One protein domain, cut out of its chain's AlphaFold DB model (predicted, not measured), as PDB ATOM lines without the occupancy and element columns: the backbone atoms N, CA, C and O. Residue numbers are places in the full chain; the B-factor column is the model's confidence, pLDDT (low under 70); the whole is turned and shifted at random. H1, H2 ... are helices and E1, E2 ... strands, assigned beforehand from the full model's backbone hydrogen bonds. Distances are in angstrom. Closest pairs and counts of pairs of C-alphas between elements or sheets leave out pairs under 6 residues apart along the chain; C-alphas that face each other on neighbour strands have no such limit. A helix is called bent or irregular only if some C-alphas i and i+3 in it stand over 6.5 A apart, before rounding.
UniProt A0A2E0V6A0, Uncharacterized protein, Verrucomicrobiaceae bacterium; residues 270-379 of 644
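This is residues 270 to 379 of the 644 residues of an uncharacterized protein of Verrucomicrobiaceae bacterium (UniProt A0A2E0V6A0). A small, twisted sheet of four parallel strands makes the middle, with H5 and H6 over one face and the short H3 over the other. H1 and H4 lie toward opposite ends of the longest axis; residues 326 to 331, of which 326 to 329 belong to H4, stick out, and H2 lies off the sheet. The printed part has 110 residues, with six named helices and four named strands in the order E1 H1 H2 H3 E2 H4 E3 H5 E4 H6; the sheet's order is E3 E2 E1 E4, and the class is mixed, helices and strands. It is compact, with a radius of gyration of the C-alphas of 14.1 A, and spans 42 by 33 by 23 A.

E1, residues 270 to 272, and E2, residues 312 to 315, are parallel inner strands at 25 degrees, with N 271 and O 312 2.8 A apart. Between them come H1, residues 277 to 282, not on the sheet; H2, residues 290 to 298, only just not on it with 4 pairs of C-alphas within 10 A; and H3, residues 302 to 305, on it at a height of 8.1 A. These form a strand-helix-strand unit, parallel neighbour strands with helices between. E2, H4, residues 321 to 329 and not on the sheet, and edge strand E3, residues 336 to 339, form another, its crossover right-handed; N 313 and O 336 are 2.8 A apart. H5, residues 340 to 347, is on the sheet at a height of 8.7 A and runs along the strands, at 4 degrees to E2 on the local plane. E3, H5 and edge strand E4, residues 353 to 356, form a split unit, with E2 and E1 between its strands and a right-handed crossover. E4 is parallel to E1 at 16 degrees, with N 355 and O 270 2.7 A apart. H6, residues 361 to 370, is on the same face as H5, opposite to H3, at a height of 9.4 A and slantwise to the strands, at 36 degrees to E1 on the local plane. H6 touches H5 at a steep tilt of 57 degrees, the closest C-alphas being those of Arg 347 and Leu 370, 4.9 A. H6 also touches H1, closest at the C-alphas of Ser 280 and Asp 362, 5.9 A. Every O i to N i+4 pair is within hydrogen-bond range in H2 and H4, but 1 of 2 in H1, 2 of 4 in H5 and 4 of 6 in H6; H3 is too short for one.

E1 begins at C-alpha 270, (201.428, 191.893, 215.419), and H6 ends at C-alpha 370, (200.061, 201.035, 215.368). From first to last C-alpha H6 measures 15.2 A, H4 12.2 A, H2 12.0 A and H5 11.6 A. H5 and H6 are irregular: C-alphas 341 and 344 are 7.5 A apart, and 362 and 365 are 7.0 A apart.

The two C-alphas farthest apart are those of Val 282 and Asp 329, 42.3 A. The printed part has no cut, and no link is long. Its mean pLDDT is 91.6, and no printed residue is under 70.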
ATOM      1  N   VAL A 270     201.836 191.465 214.080       96.25
ATOM      2  CA  VAL A 270     201.428 191.893 215.419       96.25
ATOM      3  C   VAL A 270     200.138 191.186 215.796       96.25
ATOM      4  O   VAL A 270     199.179 191.201 215.032       96.25
ATOM      5  N   PHE A 271     200.099 190.568 216.967       97.19
ATOM      6  CA  PHE A 271     198.944 189.854 217.485       97.19
ATOM      7  C   PHE A 271     198.345 190.592 218.676       97.19
ATOM      8  O   PHE A 271     199.058 191.130 219.524       97.19
ATOM      9  N   TRP A 272     197.017 190.577 218.752       95.44
ATOM     10  CA  TRP A 272     196.258 191.175 219.843       95.44
ATOM     11  C   TRP A 272     195.070 190.295 220.198       95.44
ATOM     12  O   TRP A 272     194.411 189.750 219.313       95.44
ATOM     13  N   PHE A 273     194.786 190.158 221.489       96.00
ATOM     14  CA  PHE A 273     193.645 189.388 221.952       96.00
ATOM     15  C   PHE A 273     192.436 190.302 222.167       96.00
ATOM     16  O   PHE A 273     192.414 191.102 223.097       96.00
ATOM     17  N   ASN A 274     191.422 190.167 221.314       93.44
ATOM     18  CA  ASN A 274     190.124 190.833 221.424       93.44
ATOM     19  C   ASN A 274     188.993 189.786 221.292       93.44
ATOM     20  O   ASN A 274     188.492 189.515 220.201       93.44
ATOM     21  N   PRO A 275     188.621 189.104 222.392       91.38
ATOM     22  CA  PRO A 275     187.649 188.011 222.356       91.38
ATOM     23  C   PRO A 275     186.186 188.480 222.267       91.38
ATOM     24  O   PRO A 275     185.307 187.639 222.110       91.38
ATOM     25  N   GLY A 276     185.914 189.787 222.380       87.38
ATOM     26  CA  GLY A 276     184.573 190.391 222.357       87.38
ATOM     27  C   GLY A 276     184.023 190.678 220.956       87.38
ATOM     28  O   GLY A 276     183.161 191.541 220.801       87.38
ATOM     29  N   ALA A 277     184.523 189.971 219.942       85.38
ATOM     30  CA  ALA A 277     184.299 190.257 218.531       85.38
ATOM     31  C   ALA A 277     182.813 190.395 218.160       85.38
ATOM     32  O   ALA A 277     182.408 191.413 217.600       85.38
ATOM     33  N   GLU A 278     181.983 189.403 218.498       86.94
ATOM     34  CA  GLU A 278     180.560 189.404 218.140       86.94
ATOM     35  C   GLU A 278     179.771 190.482 218.895       86.94
ATOM     36  O   GLU A 278     178.901 191.113 218.302       86.94
ATOM     37  N   GLU A 279     180.102 190.739 220.167       84.44
ATOM     38  CA  GLU A 279     179.485 191.815 220.966       84.44
ATOM     39  C   GLU A 279     179.774 193.189 220.323       84.44
ATOM     40  O   GLU A 279     178.868 194.010 220.159       84.44
ATOM     41  N   SER A 280     181.006 193.401 219.845       88.31
ATOM     42  CA  SER A 280     181.408 194.646 219.175       88.31
ATOM     43  C   SER A 280     180.738 194.875 217.811       88.31
ATOM     44  O   SER A 280     180.690 196.004 217.333       88.31
ATOM     45  N   LEU A 281     180.198 193.834 217.166       89.00
ATOM     46  CA  LEU A 281     179.449 193.976 215.909       89.00
ATOM     47  C   LEU A 281     178.006 194.445 216.122       89.00
ATOM     48  O   LEU A 281     177.396 194.965 215.186       89.00
ATOM     49  N   VAL A 282     177.464 194.241 217.326       85.25
ATOM     50  CA  VAL A 282     176.118 194.692 217.706       85.25
ATOM     51  C   VAL A 282     176.185 196.119 218.231       85.25
ATOM     52  O   VAL A 282     175.424 196.973 217.788       85.25
ATOM     53  N   THR A 283     177.134 196.392 219.129       83.12
ATOM     54  CA  THR A 283     177.327 197.714 219.742       83.12
ATOM     55  C   THR A 283     178.792 198.159 219.627       83.12
ATOM     56  O   THR A 283     179.540 198.022 220.597       83.12
ATOM     57  N   PRO A 284     179.224 198.694 218.466       80.94
ATOM     58  CA  PRO A 284     180.630 199.035 218.201       80.94
ATOM     59  C   PRO A 284     181.243 200.060 219.158       80.94
ATOM     60  O   PRO A 284     182.435 200.004 219.436       80.94
ATOM     61  N   GLU A 285     180.431 200.993 219.654       78.00
ATOM     62  CA  GLU A 285     180.877 202.077 220.540       78.00
ATOM     63  C   GLU A 285     180.792 201.711 222.029       78.00
ATOM     64  O   GLU A 285     181.261 202.462 222.885       78.00
ATOM     65  N   ALA A 286     180.189 200.565 222.365       77.62
ATOM     66  CA  ALA A 286     180.022 200.159 223.750       77.62
ATOM     67  C   ALA A 286     181.311 199.552 224.313       77.62
ATOM     68  O   ALA A 286     182.041 198.822 223.641       77.62
ATOM     69  N   ALA A 287     181.557 199.807 225.598       75.94
ATOM     70  CA  ALA A 287     182.601 199.108 226.327       75.94
ATOM     71  C   ALA A 287     182.320 197.592 226.347       75.94
ATOM     72  O   ALA A 287     181.154 197.186 226.433       75.94
ATOM     73  N   PRO A 288     183.367 196.743 226.327       80.12
ATOM     74  CA  PRO A 288     183.184 195.304 226.435       80.12
ATOM     75  C   PRO A 288     182.454 194.963 227.735       80.12
ATOM     76  O   PRO A 288     182.678 195.582 228.782       80.12
ATOM     77  N   THR A 289     181.605 193.935 227.689       84.06
ATOM     78  CA  THR A 289     180.967 193.423 228.904       84.06
ATOM     79  C   THR A 289     182.030 193.048 229.934       84.06
ATOM     80  O   THR A 289     183.141 192.640 229.588       84.06
ATOM     81  N   ARG A 290     181.693 193.120 231.229       87.31
ATOM     82  CA  ARG A 290     182.628 192.744 232.303       87.31
ATOM     83  C   ARG A 290     183.271 191.375 232.055       87.31
ATOM     84  O   ARG A 290     184.473 191.225 232.235       87.31
ATOM     85  N   ALA A 291     182.483 190.396 231.613       85.56
ATOM     86  CA  ALA A 291     182.975 189.055 231.323       85.56
ATOM     87  C   ALA A 291     183.925 189.018 230.111       85.56
ATOM     88  O   ALA A 291     184.930 188.311 230.160       85.56
ATOM     89  N   ALA A 292     183.632 189.764 229.038       85.56
ATOM     90  CA  ALA A 292     184.523 189.874 227.882       85.56
ATOM     91  C   ALA A 292     185.836 190.587 228.245       85.56
ATOM     92  O   ALA A 292     186.905 190.087 227.905       85.56
ATOM     93  N   GLY A 293     185.771 191.681 229.010       90.25
ATOM     94  CA  GLY A 293     186.951 192.401 229.498       90.25
ATOM     95  C   GLY A 293     187.817 191.567 230.450       90.25
ATOM     96  O   GLY A 293     189.043 191.583 230.342       90.25
ATOM     97  N   GLU A 294     187.203 190.785 231.346       92.38
ATOM     98  CA  GLU A 294     187.922 189.829 232.201       92.38
ATOM     99  C   GLU A 294     188.652 188.772 231.360       92.38
ATOM    100  O   GLU A 294     189.847 188.571 231.561       92.38
ATOM    101  N   MET A 295     187.979 188.152 230.381       92.12
ATOM    102  CA  MET A 295     188.621 187.189 229.475       92.12
ATOM    103  C   MET A 295     189.742 187.828 228.657       92.12
ATOM    104  O   MET A 295     190.818 187.245 228.557       92.12
ATOM    105  N   GLN A 296     189.511 189.017 228.095       93.31
ATOM    106  CA  GLN A 296     190.496 189.740 227.296       93.31
ATOM    107  C   GLN A 296     191.781 189.996 228.081       93.31
ATOM    108  O   GLN A 296     192.873 189.730 227.587       93.31
ATOM    109  N   ARG A 297     191.655 190.473 229.321       93.88
ATOM    110  CA  ARG A 297     192.801 190.702 230.200       93.88
ATOM    111  C   ARG A 297     193.500 189.389 230.553       93.88
ATOM    112  O   ARG A 297     194.711 189.265 230.371       93.88
ATOM    113  N   ASP A 298     192.735 188.420 231.049       96.38
ATOM    114  CA  ASP A 298     193.258 187.207 231.681       96.38
ATOM    115  C   ASP A 298     193.863 186.207 230.683       96.38
ATOM    116  O   ASP A 298     194.761 185.441 231.034       96.38
ATOM    117  N   LEU A 299     193.380 186.213 229.438       97.00
ATOM    118  CA  LEU A 299     193.808 185.301 228.375       97.00
ATOM    119  C   LEU A 299     194.586 186.012 227.255       97.00
ATOM    120  O   LEU A 299     194.805 185.443 226.187       97.00
ATOM    121  N   SER A 300     195.041 187.242 227.509       96.44
ATOM    122  CA  SER A 300     195.759 188.093 226.547       96.44
ATOM    123  C   SER A 300     197.024 187.475 225.952       96.44
ATOM    124  O   SER A 300     197.421 187.864 224.858       96.44
ATOM    125  N   LEU A 301     197.639 186.498 226.630       97.62
ATOM    126  CA  LEU A 301     198.834 185.807 226.141       97.62
ATOM    127  C   LEU A 301     198.529 184.700 225.117       97.62
ATOM    128  O   LEU A 301     199.434 184.272 224.410       97.62
ATOM    129  N   LEU A 302     197.277 184.248 224.973       97.69
ATOM    130  CA  LEU A 302     196.937 183.151 224.054       97.69
ATOM    131  C   LEU A 302     197.409 183.338 222.598       97.69
ATOM    132  O   LEU A 302     197.820 182.345 221.992       97.69
ATOM    133  N   PRO A 303     197.409 184.553 222.011       97.94
ATOM    134  CA  PRO A 303     197.958 184.751 220.674       97.94
ATOM    135  C   PRO A 303     199.452 184.427 220.545       97.94
ATOM    136  O   PRO A 303     199.907 184.174 219.431       97.94
ATOM    137  N   ALA A 304     200.211 184.362 221.645       97.56
ATOM    138  CA  ALA A 304     201.613 183.949 221.615       97.56
ATOM    139  C   ALA A 304     201.816 182.535 221.075       97.56
ATOM    140  O   ALA A 304     202.804 182.273 220.397       97.56
ATOM    141  N   TYR A 305     200.834 181.660 221.276       96.31
ATOM    142  CA  TYR A 305     200.869 180.285 220.784       96.31
ATOM    143  C   TYR A 305     200.466 180.162 219.310       96.31
ATOM    144  O   TYR A 305     200.648 179.113 218.703       96.31
ATOM    145  N   LEU A 306     199.941 181.239 218.718       96.19
ATOM    146  CA  LEU A 306     199.663 181.350 217.284       96.19
ATOM    147  C   LEU A 306     200.855 181.981 216.546       96.19
ATOM    148  O   LEU A 306     201.168 181.603 215.415       96.19
ATOM    149  N   ALA A 307     201.515 182.933 217.206       96.25
ATOM    150  CA  ALA A 307     202.627 183.728 216.705       96.25
ATOM    151  C   ALA A 307     203.908 182.904 216.481       96.25
ATOM    152  O   ALA A 307     204.112 181.859 217.094       96.25
ATOM    153  N   ARG A 308     204.789 183.373 215.591       93.12
ATOM    154  CA  ARG A 308     206.169 182.865 215.471       93.12
ATOM    155  C   ARG A 308     207.085 183.602 216.451       93.12
ATOM    156  O   ARG A 308     206.798 184.740 216.796       93.12
ATOM    157  N   LYS A 309     208.249 183.035 216.782       90.81
ATOM    158  CA  LYS A 309     209.273 183.659 217.651       90.81
ATOM    159  C   LYS A 309     209.633 185.113 217.297       90.81
ATOM    160  O   LYS A 309     209.952 185.911 218.168       90.81
ATOM    161  N   GLU A 310     209.599 185.464 216.014       91.75
ATOM    162  CA  GLU A 310     209.908 186.822 215.542       91.75
ATOM    163  C   GLU A 310     208.672 187.731 215.377       91.75
ATOM    164  O   GLU A 310     208.809 188.830 214.851       91.75
ATOM    165  N   ASP A 311     207.465 187.268 215.707       96.19
ATOM    166  CA  ASP A 311     206.255 188.102 215.731       96.19
ATOM    167  C   ASP A 311     206.133 188.845 217.073       96.19
ATOM    168  O   ASP A 311     206.895 188.593 218.007       96.19
ATOM    169  N   VAL A 312     205.170 189.763 217.156       96.81
ATOM    170  CA  VAL A 312     204.882 190.571 218.347       96.81
ATOM    171  C   VAL A 312     203.508 190.202 218.893       96.81
ATOM    172  O   VAL A 312     202.552 190.097 218.129       96.81
ATOM    173  N   VAL A 313     203.385 190.064 220.209       97.88
ATOM    174  CA  VAL A 313     202.109 189.910 220.917       97.88
ATOM    175  C   VAL A 313     201.942 191.060 221.890       97.88
ATOM    176  O   VAL A 313     202.788 191.289 222.752       97.88
ATOM    177  N   ILE A 314     200.824 191.765 221.761       96.50
ATOM    178  CA  ILE A 314     200.464 192.850 222.665       96.50
ATOM    179  C   ILE A 314     199.697 192.268 223.852       96.50
ATOM    180  O   ILE A 314     198.732 191.520 223.677       96.50
ATOM    181  N   VAL A 315     200.106 192.645 225.057       95.88
ATOM    182  CA  VAL A 315     199.447 192.290 226.318       95.88
ATOM    183  C   VAL A 315     199.172 193.552 227.144       95.88
ATOM    184  O   VAL A 315     199.891 194.541 227.015       95.88
ATOM    185  N   PRO A 316     198.145 193.555 228.009       92.69
ATOM    186  CA  PRO A 316     197.873 194.683 228.901       92.69
ATOM    187  C   PRO A 316     198.879 194.789 230.055       92.69
ATOM    188  O   PRO A 316     198.979 195.823 230.700       92.69
ATOM    189  N   THR A 317     199.572 193.701 230.391       92.94
ATOM    190  CA  THR A 317     200.582 193.668 231.453       92.94
ATOM    191  C   THR A 317     201.604 192.600 231.103       92.94
ATOM    192  O   THR A 317     201.220 191.484 230.741       92.94
ATOM    193  N   LEU A 318     202.893 192.929 231.210       94.31
ATOM    194  CA  LEU A 318     203.960 191.964 230.960       94.31
ATOM    195  C   LEU A 318     203.868 190.789 231.952       94.31
ATOM    196  O   LEU A 318     203.740 191.012 233.161       94.31
ATOM    197  N   PRO A 319     203.912 189.534 231.471       95.62
ATOM    198  CA  PRO A 319     204.011 188.377 232.348       95.62
ATOM    199  C   PRO A 319     205.332 188.401 233.133       95.62
ATOM    200  O   PRO A 319     206.339 188.854 232.593       95.62
ATOM    201  N   PRO A 320     205.368 187.877 234.372       95.56
ATOM    202  CA  PRO A 320     206.618 187.744 235.113       95.56
ATOM    203  C   PRO A 320     207.644 186.894 234.356       95.56
ATOM    204  O   PRO A 320     207.291 185.858 233.787       95.56
ATOM    205  N   THR A 321     208.918 187.271 234.430       95.56
ATOM    206  CA  THR A 321     210.036 186.564 233.782       95.56
ATOM    207  C   THR A 321     210.092 185.090 234.180       95.56
ATOM    208  O   THR A 321     210.202 184.225 233.317       95.56
ATOM    209  N   SER A 322     209.857 184.773 235.457       95.25
ATOM    210  CA  SER A 322     209.782 183.388 235.948       95.25
ATOM    211  C   SER A 322     208.652 182.566 235.319       95.25
ATOM    212  O   SER A 322     208.794 181.362 235.113       95.25
ATOM    213  N   PHE A 323     207.526 183.201 234.982       96.88
ATOM    214  CA  PHE A 323     206.429 182.532 234.290       96.88
ATOM    215  C   PHE A 323     206.797 182.232 232.832       96.88
ATOM    216  O   PHE A 323     206.540 181.128 232.357       96.88
ATOM    217  N   LEU A 324     207.419 183.186 232.135       97.44
ATOM    218  CA  LEU A 324     207.873 182.996 230.754       97.44
ATOM    219  C   LEU A 324     208.998 181.957 230.661       97.44
ATOM    220  O   LEU A 324     208.962 181.106 229.776       97.44
ATOM    221  N   ALA A 325     209.946 181.973 231.603       95.38
ATOM    222  CA  ALA A 325     211.001 180.968 231.706       95.38
ATOM    223  C   ALA A 325     210.412 179.557 231.865       95.38
ATOM    224  O   ALA A 325     210.792 178.659 231.120       95.38
ATOM    225  N   GLY A 326     209.395 179.391 232.722       95.31
ATOM    226  CA  GLY A 326     208.703 178.110 232.887       95.31
ATOM    227  C   GLY A 326     207.984 177.603 231.627       95.31
ATOM    228  O   GLY A 326     207.844 176.395 231.450       95.31
ATOM    229  N   LEU A 327     207.552 178.493 230.724       95.38
ATOM    230  CA  LEU A 327     207.031 178.089 229.409       95.38
ATOM    231  C   LEU A 327     208.157 177.608 228.484       95.38
ATOM    232  O   LEU A 327     207.988 176.593 227.810       95.38
ATOM    233  N   LEU A 328     209.309 178.285 228.489       93.88
ATOM    234  CA  LEU A 328     210.489 177.852 227.732       93.88
ATOM    235  C   LEU A 328     211.019 176.499 228.236       93.88
ATOM    236  O   LEU A 328     211.339 175.641 227.420       93.88
ATOM    237  N   ASP A 329     211.061 176.284 229.557       92.69
ATOM    238  CA  ASP A 329     211.407 174.990 230.176       92.69
ATOM    239  C   ASP A 329     210.459 173.867 229.738       92.69
ATOM    240  O   ASP A 329     210.847 172.705 229.636       92.69
ATOM    241  N   ALA A 330     209.201 174.213 229.461       90.94
ATOM    242  CA  ALA A 330     208.212 173.285 228.939       90.94
ATOM    243  C   ALA A 330     208.320 173.058 227.418       90.94
ATOM    244  O   ALA A 330     207.461 172.372 226.872       90.94
ATOM    245  N   GLY A 331     209.325 173.619 226.736       91.00
ATOM    246  CA  GLY A 331     209.515 173.493 225.287       91.00
ATOM    247  C   GLY A 331     208.651 174.440 224.447       91.00
ATOM    248  O   GLY A 331     208.587 174.305 223.227       91.00
ATOM    249  N   ILE A 332     207.975 175.410 225.071       92.44
ATOM    250  CA  ILE A 332     207.091 176.340 224.364       92.44
ATOM    251  C   ILE A 332     207.884 177.575 223.946       92.44
ATOM    252  O   ILE A 332     208.249 178.401 224.781       92.44
ATOM    253  N   GLU A 333     208.108 177.741 222.642       92.06
ATOM    254  CA  GLU A 333     208.731 178.957 222.118       92.06
ATOM    255  C   GLU A 333     207.815 180.177 222.261       92.06
ATOM    256  O   GLU A 333     206.597 180.097 222.077       92.06
ATOM    257  N   LEU A 334     208.424 181.336 222.522       94.94
ATOM    258  CA  LEU A 334     207.712 182.590 222.744       94.94
ATOM    259  C   LEU A 334     208.071 183.655 221.691       94.94
ATOM    260  O   LEU A 334     209.240 183.771 221.306       94.94
ATOM    261  N   PRO A 335     207.082 184.443 221.227       96.50
ATOM    262  CA  PRO A 335     207.301 185.646 220.430       96.50
ATOM    263  C   PRO A 335     207.788 186.811 221.300       96.50
ATOM    264  O   PRO A 335     207.898 186.701 222.521       96.50
ATOM    265  N   GLU A 336     208.014 187.965 220.677       96.06
ATOM    266  CA  GLU A 336     208.197 189.221 221.403       96.06
ATOM    267  C   GLU A 336     206.894 189.606 222.120       96.06
ATOM    268  O   GLU A 336     205.860 189.791 221.478       96.06
ATOM    269  N   ILE A 337     206.930 189.736 223.448       97.00
ATOM    270  CA  ILE A 337     205.771 190.142 224.256       97.00
ATOM    271  C   ILE A 337     205.942 191.606 224.650       97.00
ATOM    272  O   ILE A 337     206.946 191.984 225.252       97.00
ATOM    273  N   VAL A 338     204.951 192.432 224.315       94.62
ATOM    274  CA  VAL A 338     205.019 193.886 224.479       94.62
ATOM    275  C   VAL A 338     203.797 194.385 225.235       94.62
ATOM    276  O   VAL A 338     202.668 193.988 224.953       94.62
ATOM    277  N   CYS A 339     204.023 195.280 226.194       93.56
ATOM    278  CA  CYS A 339     202.947 195.956 226.908       93.56
ATOM    279  C   CYS A 339     202.304 197.037 226.025       93.56
ATOM    280  O   CYS A 339     203.000 197.693 225.247       93.56
ATOM    281  N   ALA A 340     200.993 197.250 226.147       87.88
ATOM    282  CA  ALA A 340     200.250 198.204 225.318       87.88
ATOM    283  C   ALA A 340     200.789 199.655 225.385       87.88
ATOM    284  O   ALA A 340     200.648 200.421 224.435       87.88
ATOM    285  N   GLU A 341     201.463 200.034 226.467       88.88
ATOM    286  CA  GLU A 341     202.081 201.352 226.657       88.88
ATOM    287  C   GLU A 341     203.272 201.580 225.715       88.88
ATOM    288  O   GLU A 341     203.598 202.721 225.397       88.88
ATOM    289  N   ARG A 342     203.898 200.500 225.223       89.12
ATOM    290  CA  ARG A 342     205.047 200.542 224.304       89.12
ATOM    291  C   ARG A 342     204.645 200.496 222.828       89.12
ATOM    292  O   ARG A 342     205.507 200.411 221.957       89.12
ATOM    293  N   LEU A 343     203.350 200.581 222.506       88.94
ATOM    294  CA  LEU A 343     202.880 200.653 221.116       88.94
ATOM    295  C   LEU A 343     203.518 201.783 220.285       88.94
ATOM    296  O   LEU A 343     203.790 201.524 219.109       88.94
ATOM    297  N   PRO A 344     203.823 202.981 220.836       89.19
ATOM    298  CA  PRO A 344     204.554 204.005 220.093       89.19
ATOM    299  C   PRO A 344     205.920 203.521 219.586       89.19
ATOM    300  O   PRO A 344     206.264 203.784 218.442       89.19
ATOM    301  N   GLU A 345     206.662 202.737 220.376       87.94
ATOM    302  CA  GLU A 345     207.953 202.169 219.955       87.94
ATOM    303  C   GLU A 345     207.785 201.124 218.840       87.94
ATOM    304  O   GLU A 345     208.615 201.009 217.938       87.94
ATOM    305  N   ILE A 346     206.694 200.353 218.886       89.56
ATOM    306  CA  ILE A 346     206.391 199.334 217.874       89.56
ATOM    307  C   ILE A 346     205.982 199.970 216.543       89.56
ATOM    308  O   ILE A 346     206.332 199.436 215.491       89.56
ATOM    309  N   ARG A 347     205.297 201.117 216.577       89.81
ATOM    310  CA  ARG A 347     204.890 201.872 215.385       89.81
ATOM    311  C   ARG A 347     206.076 202.360 214.547       89.81
ATOM    312  O   ARG A 347     205.960 202.417 213.327       89.81
ATOM    313  N   GLU A 348     207.211 202.661 215.173       88.94
ATOM    314  CA  GLU A 348     208.430 203.091 214.465       88.94
ATOM    315  C   GLU A 348     209.114 201.944 213.693       88.94
ATOM    316  O   GLU A 348     210.036 202.160 212.903       88.94
ATOM    317  N   ARG A 349     208.674 200.694 213.897       88.50
ATOM    318  CA  ARG A 349     209.217 199.516 213.213       88.50
ATOM    319  C   ARG A 349     208.454 199.234 211.924       88.50
ATOM    320  O   ARG A 349     207.255 199.455 211.803       88.50
ATOM    321  N   LYS A 350     209.135 198.602 210.969       89.88
ATOM    322  CA  LYS A 350     208.478 198.040 209.784       89.88
ATOM    323  C   LYS A 350     207.694 196.777 210.162       89.88
ATOM    324  O   LYS A 350     208.287 195.712 210.335       89.88
ATOM    325  N   LEU A 351     206.373 196.894 210.264       92.50
ATOM    326  CA  LEU A 351     205.449 195.792 210.562       92.50
ATOM    327  C   LEU A 351     204.929 195.145 209.268       92.50
ATOM    328  O   LEU A 351     204.861 195.801 208.231       92.50
ATOM    329  N   HIS A 352     204.586 193.852 209.312       92.69
ATOM    330  CA  HIS A 352     203.978 193.168 208.165       92.69
ATOM    331  C   HIS A 352     202.462 193.390 208.105       92.69
ATOM    332  O   HIS A 352     201.966 193.913 207.114       92.69
ATOM    333  N   GLU A 353     201.744 192.992 209.157       92.25
ATOM    334  CA  GLU A 353     200.300 193.192 209.318       92.25
ATOM    335  C   GLU A 353     199.880 193.043 210.792       92.25
ATOM    336  O   GLU A 353     200.606 192.459 211.607       92.25
ATOM    337  N   LEU A 354     198.679 193.528 211.121       93.88
ATOM    338  CA  LEU A 354     197.988 193.209 212.369       93.88
ATOM    339  C   LEU A 354     197.105 191.965 212.182       93.88
ATOM    340  O   LEU A 354     196.240 191.899 211.307       93.88
ATOM    341  N   ARG A 355     197.292 190.989 213.066       94.81
ATOM    342  CA  ARG A 355     196.513 189.757 213.189       94.81
ATOM    343  C   ARG A 355     195.808 189.746 214.547       94.81
ATOM    344  O   ARG A 355     196.242 189.036 215.457       94.81
ATOM    345  N   PRO A 356     194.744 190.548 214.719       95.25
ATOM    346  CA  PRO A 356     193.973 190.505 215.950       95.25
ATOM    347  C   PRO A 356     193.262 189.150 216.060       95.25
ATOM    348  O   PRO A 356     193.131 188.423 215.068       95.25
ATOM    349  N   TRP A 357     192.774 188.817 217.253       95.94
ATOM    350  CA  TRP A 357     191.950 187.631 217.466       95.94
ATOM    351  C   TRP A 357     190.774 187.622 216.492       95.94
ATOM    352  O   TRP A 357     190.556 186.615 215.821       95.94
ATOM    353  N   ALA A 358     190.107 188.771 216.343       94.56
ATOM    354  CA  ALA A 358     189.099 189.036 215.325       94.56
ATOM    355  C   ALA A 358     189.272 190.435 214.712       94.56
ATOM    356  O   ALA A 358     189.607 191.391 215.409       94.56
ATOM    357  N   ARG A 359     189.019 190.579 213.405       93.62
ATOM    358  CA  ARG A 359     189.048 191.887 212.722       93.62
ATOM    359  C   ARG A 359     187.677 192.560 212.817       93.62
ATOM    360  O   ARG A 359     186.944 192.620 211.833       93.62
ATOM    361  N   THR A 360     187.334 193.000 214.018       92.44
ATOM    362  CA  THR A 360     186.054 193.621 214.398       92.44
ATOM    363  C   THR A 360     186.278 195.032 214.965       92.44
ATOM    364  O   THR A 360     187.433 195.407 215.182       92.44
ATOM    365  N   PRO A 361     185.225 195.854 215.160       90.94
ATOM    366  CA  PRO A 361     185.377 197.250 215.592       90.94
ATOM    367  C   PRO A 361     186.203 197.452 216.874       90.94
ATOM    368  O   PRO A 361     186.923 198.441 216.992       90.94
ATOM    369  N   ASP A 362     186.181 196.492 217.799       89.38
ATOM    370  CA  ASP A 362     186.973 196.507 219.038       89.38
ATOM    371  C   ASP A 362     188.502 196.433 218.827       89.38
ATOM    372  O   ASP A 362     189.270 196.743 219.741       89.38
ATOM    373  N   ALA A 363     188.973 196.081 217.626       89.75
ATOM    374  CA  ALA A 363     190.389 196.151 217.261       89.75
ATOM    375  C   ALA A 363     190.836 197.562 216.821       89.75
ATOM    376  O   ALA A 363     192.040 197.835 216.787       89.75
ATOM    377  N   GLN A 364     189.901 198.469 216.500       88.69
ATOM    378  CA  GLN A 364     190.201 199.783 215.916       88.69
ATOM    379  C   GLN A 364     191.138 200.662 216.764       88.69
ATOM    380  O   GLN A 364     192.029 201.287 216.182       88.69
ATOM    381  N   PRO A 365     191.030 200.708 218.108       87.88
ATOM    382  CA  PRO A 365     191.966 201.481 218.921       87.88
ATOM    383  C   PRO A 365     193.423 201.037 218.727       87.88
ATOM    384  O   PRO A 365     194.302 201.874 218.542       87.88
ATOM    385  N   VAL A 366     193.674 199.722 218.675       89.88
ATOM    386  CA  VAL A 366     195.021 199.160 218.473       89.88
ATOM    387  C   VAL A 366     195.515 199.402 217.045       89.88
ATOM    388  O   VAL A 366     196.677 199.759 216.854       89.88
ATOM    389  N   ILE A 367     194.629 199.267 216.050       90.00
ATOM    390  CA  ILE A 367     194.911 199.598 214.641       90.00
ATOM    391  C   ILE A 367     195.408 201.047 214.528       90.00
ATOM    392  O   ILE A 367     196.467 201.296 213.947       90.00
ATOM    393  N   ASN A 368     194.692 201.989 215.150       90.06
ATOM    394  CA  ASN A 368     195.039 203.410 215.139       90.06
ATOM    395  C   ASN A 368     196.386 203.682 215.826       90.06
ATOM    396  O   ASN A 368     197.193 204.451 215.305       90.06
ATOM    397  N   SER A 369     196.649 203.044 216.972       90.31
ATOM    398  CA  SER A 369     197.910 203.210 217.705       90.31
ATOM    399  C   SER A 369     199.126 202.705 216.927       90.31
ATOM    400  O   SER A 369     200.189 203.318 217.007       90.31
ATOM    401  N   LEU A 370     198.979 201.618 216.166       90.50
ATOM    402  CA  LEU A 370     200.061 201.035 215.368       90.50
ATOM    403  C   LEU A 370     200.236 201.696 213.997       90.50
ATOM    404  O   LEU A 370     201.291 201.545 213.389       90.50
ATOM    405  N   GLY A 371     199.220 202.401 213.491       87.75
ATOM    406  CA  GLY A 371     199.258 203.007 212.157       87.75
ATOM    407  C   GLY A 371     199.326 201.979 211.021       87.75
ATOM    408  O   GLY A 371     199.901 202.262 209.974       87.75
ATOM    409  N   VAL A 372     198.772 200.783 211.236       86.19
ATOM    410  CA  VAL A 372     198.734 199.690 210.251       86.19
ATOM    411  C   VAL A 372     197.345 199.571 209.645       86.19
ATOM    412  O   VAL A 372     196.348 199.715 210.344       86.19
ATOM    413  N   GLU A 373     197.256 199.268 208.354       86.38
ATOM    414  CA  GLU A 373     195.965 198.959 207.739       86.38
ATOM    415  C   GLU A 373     195.484 197.570 208.173       86.38
ATOM    416  O   GLU A 373     196.230 196.590 208.158       86.38
ATOM    417  N   CYS A 374     194.210 197.471 208.552       86.06
ATOM    418  CA  CYS A 374     193.569 196.203 208.874       86.06
ATOM    419  C   CYS A 374     192.119 196.236 208.390       86.06
ATOM    420  O   CYS A 374     191.281 196.942 208.946       86.06
ATOM    421  N   VAL A 375     191.822 195.464 207.342       88.38
ATOM    422  CA  VAL A 375     190.482 195.413 206.743       88.38
ATOM    423  C   VAL A 375     189.515 194.696 207.697       88.38
ATOM    424  O   VAL A 375     189.784 193.546 208.067       88.38
ATOM    425  N   PRO A 376     188.393 195.323 208.100       91.00
ATOM    426  CA  PRO A 376     187.420 194.688 208.979       91.00
ATOM    427  C   PRO A 376     186.738 193.508 208.282       91.00
ATOM    428  O   PRO A 376     186.501 193.507 207.073       91.00
ATOM    429  N   THR A 377     186.396 192.490 209.064       94.06
ATOM    430  CA  THR A 377     185.628 191.345 208.573       94.06
ATOM    431  C   THR A 377     184.175 191.750 208.370       94.06
ATOM    432  O   THR A 377     183.585 192.422 209.213       94.06
ATOM    433  N   SER A 378     183.581 191.316 207.256       94.25
ATOM    434  CA  SER A 378     182.162 191.546 206.981       94.25
ATOM    435  C   SER A 378     181.292 191.002 208.118       94.25
ATOM    436  O   SER A 378     181.385 189.820 208.459       94.25
ATOM    437  N   ARG A 379     180.414 191.852 208.669       93.06
ATOM    438  CA  ARG A 379     179.462 191.481 209.729       93.06
ATOM    439  C   ARG A 379     178.633 190.255 209.339       93.06
ATOM    440  O   ARG A 379     178.419 189.385 210.173       93.06
TER     441      ARG A 379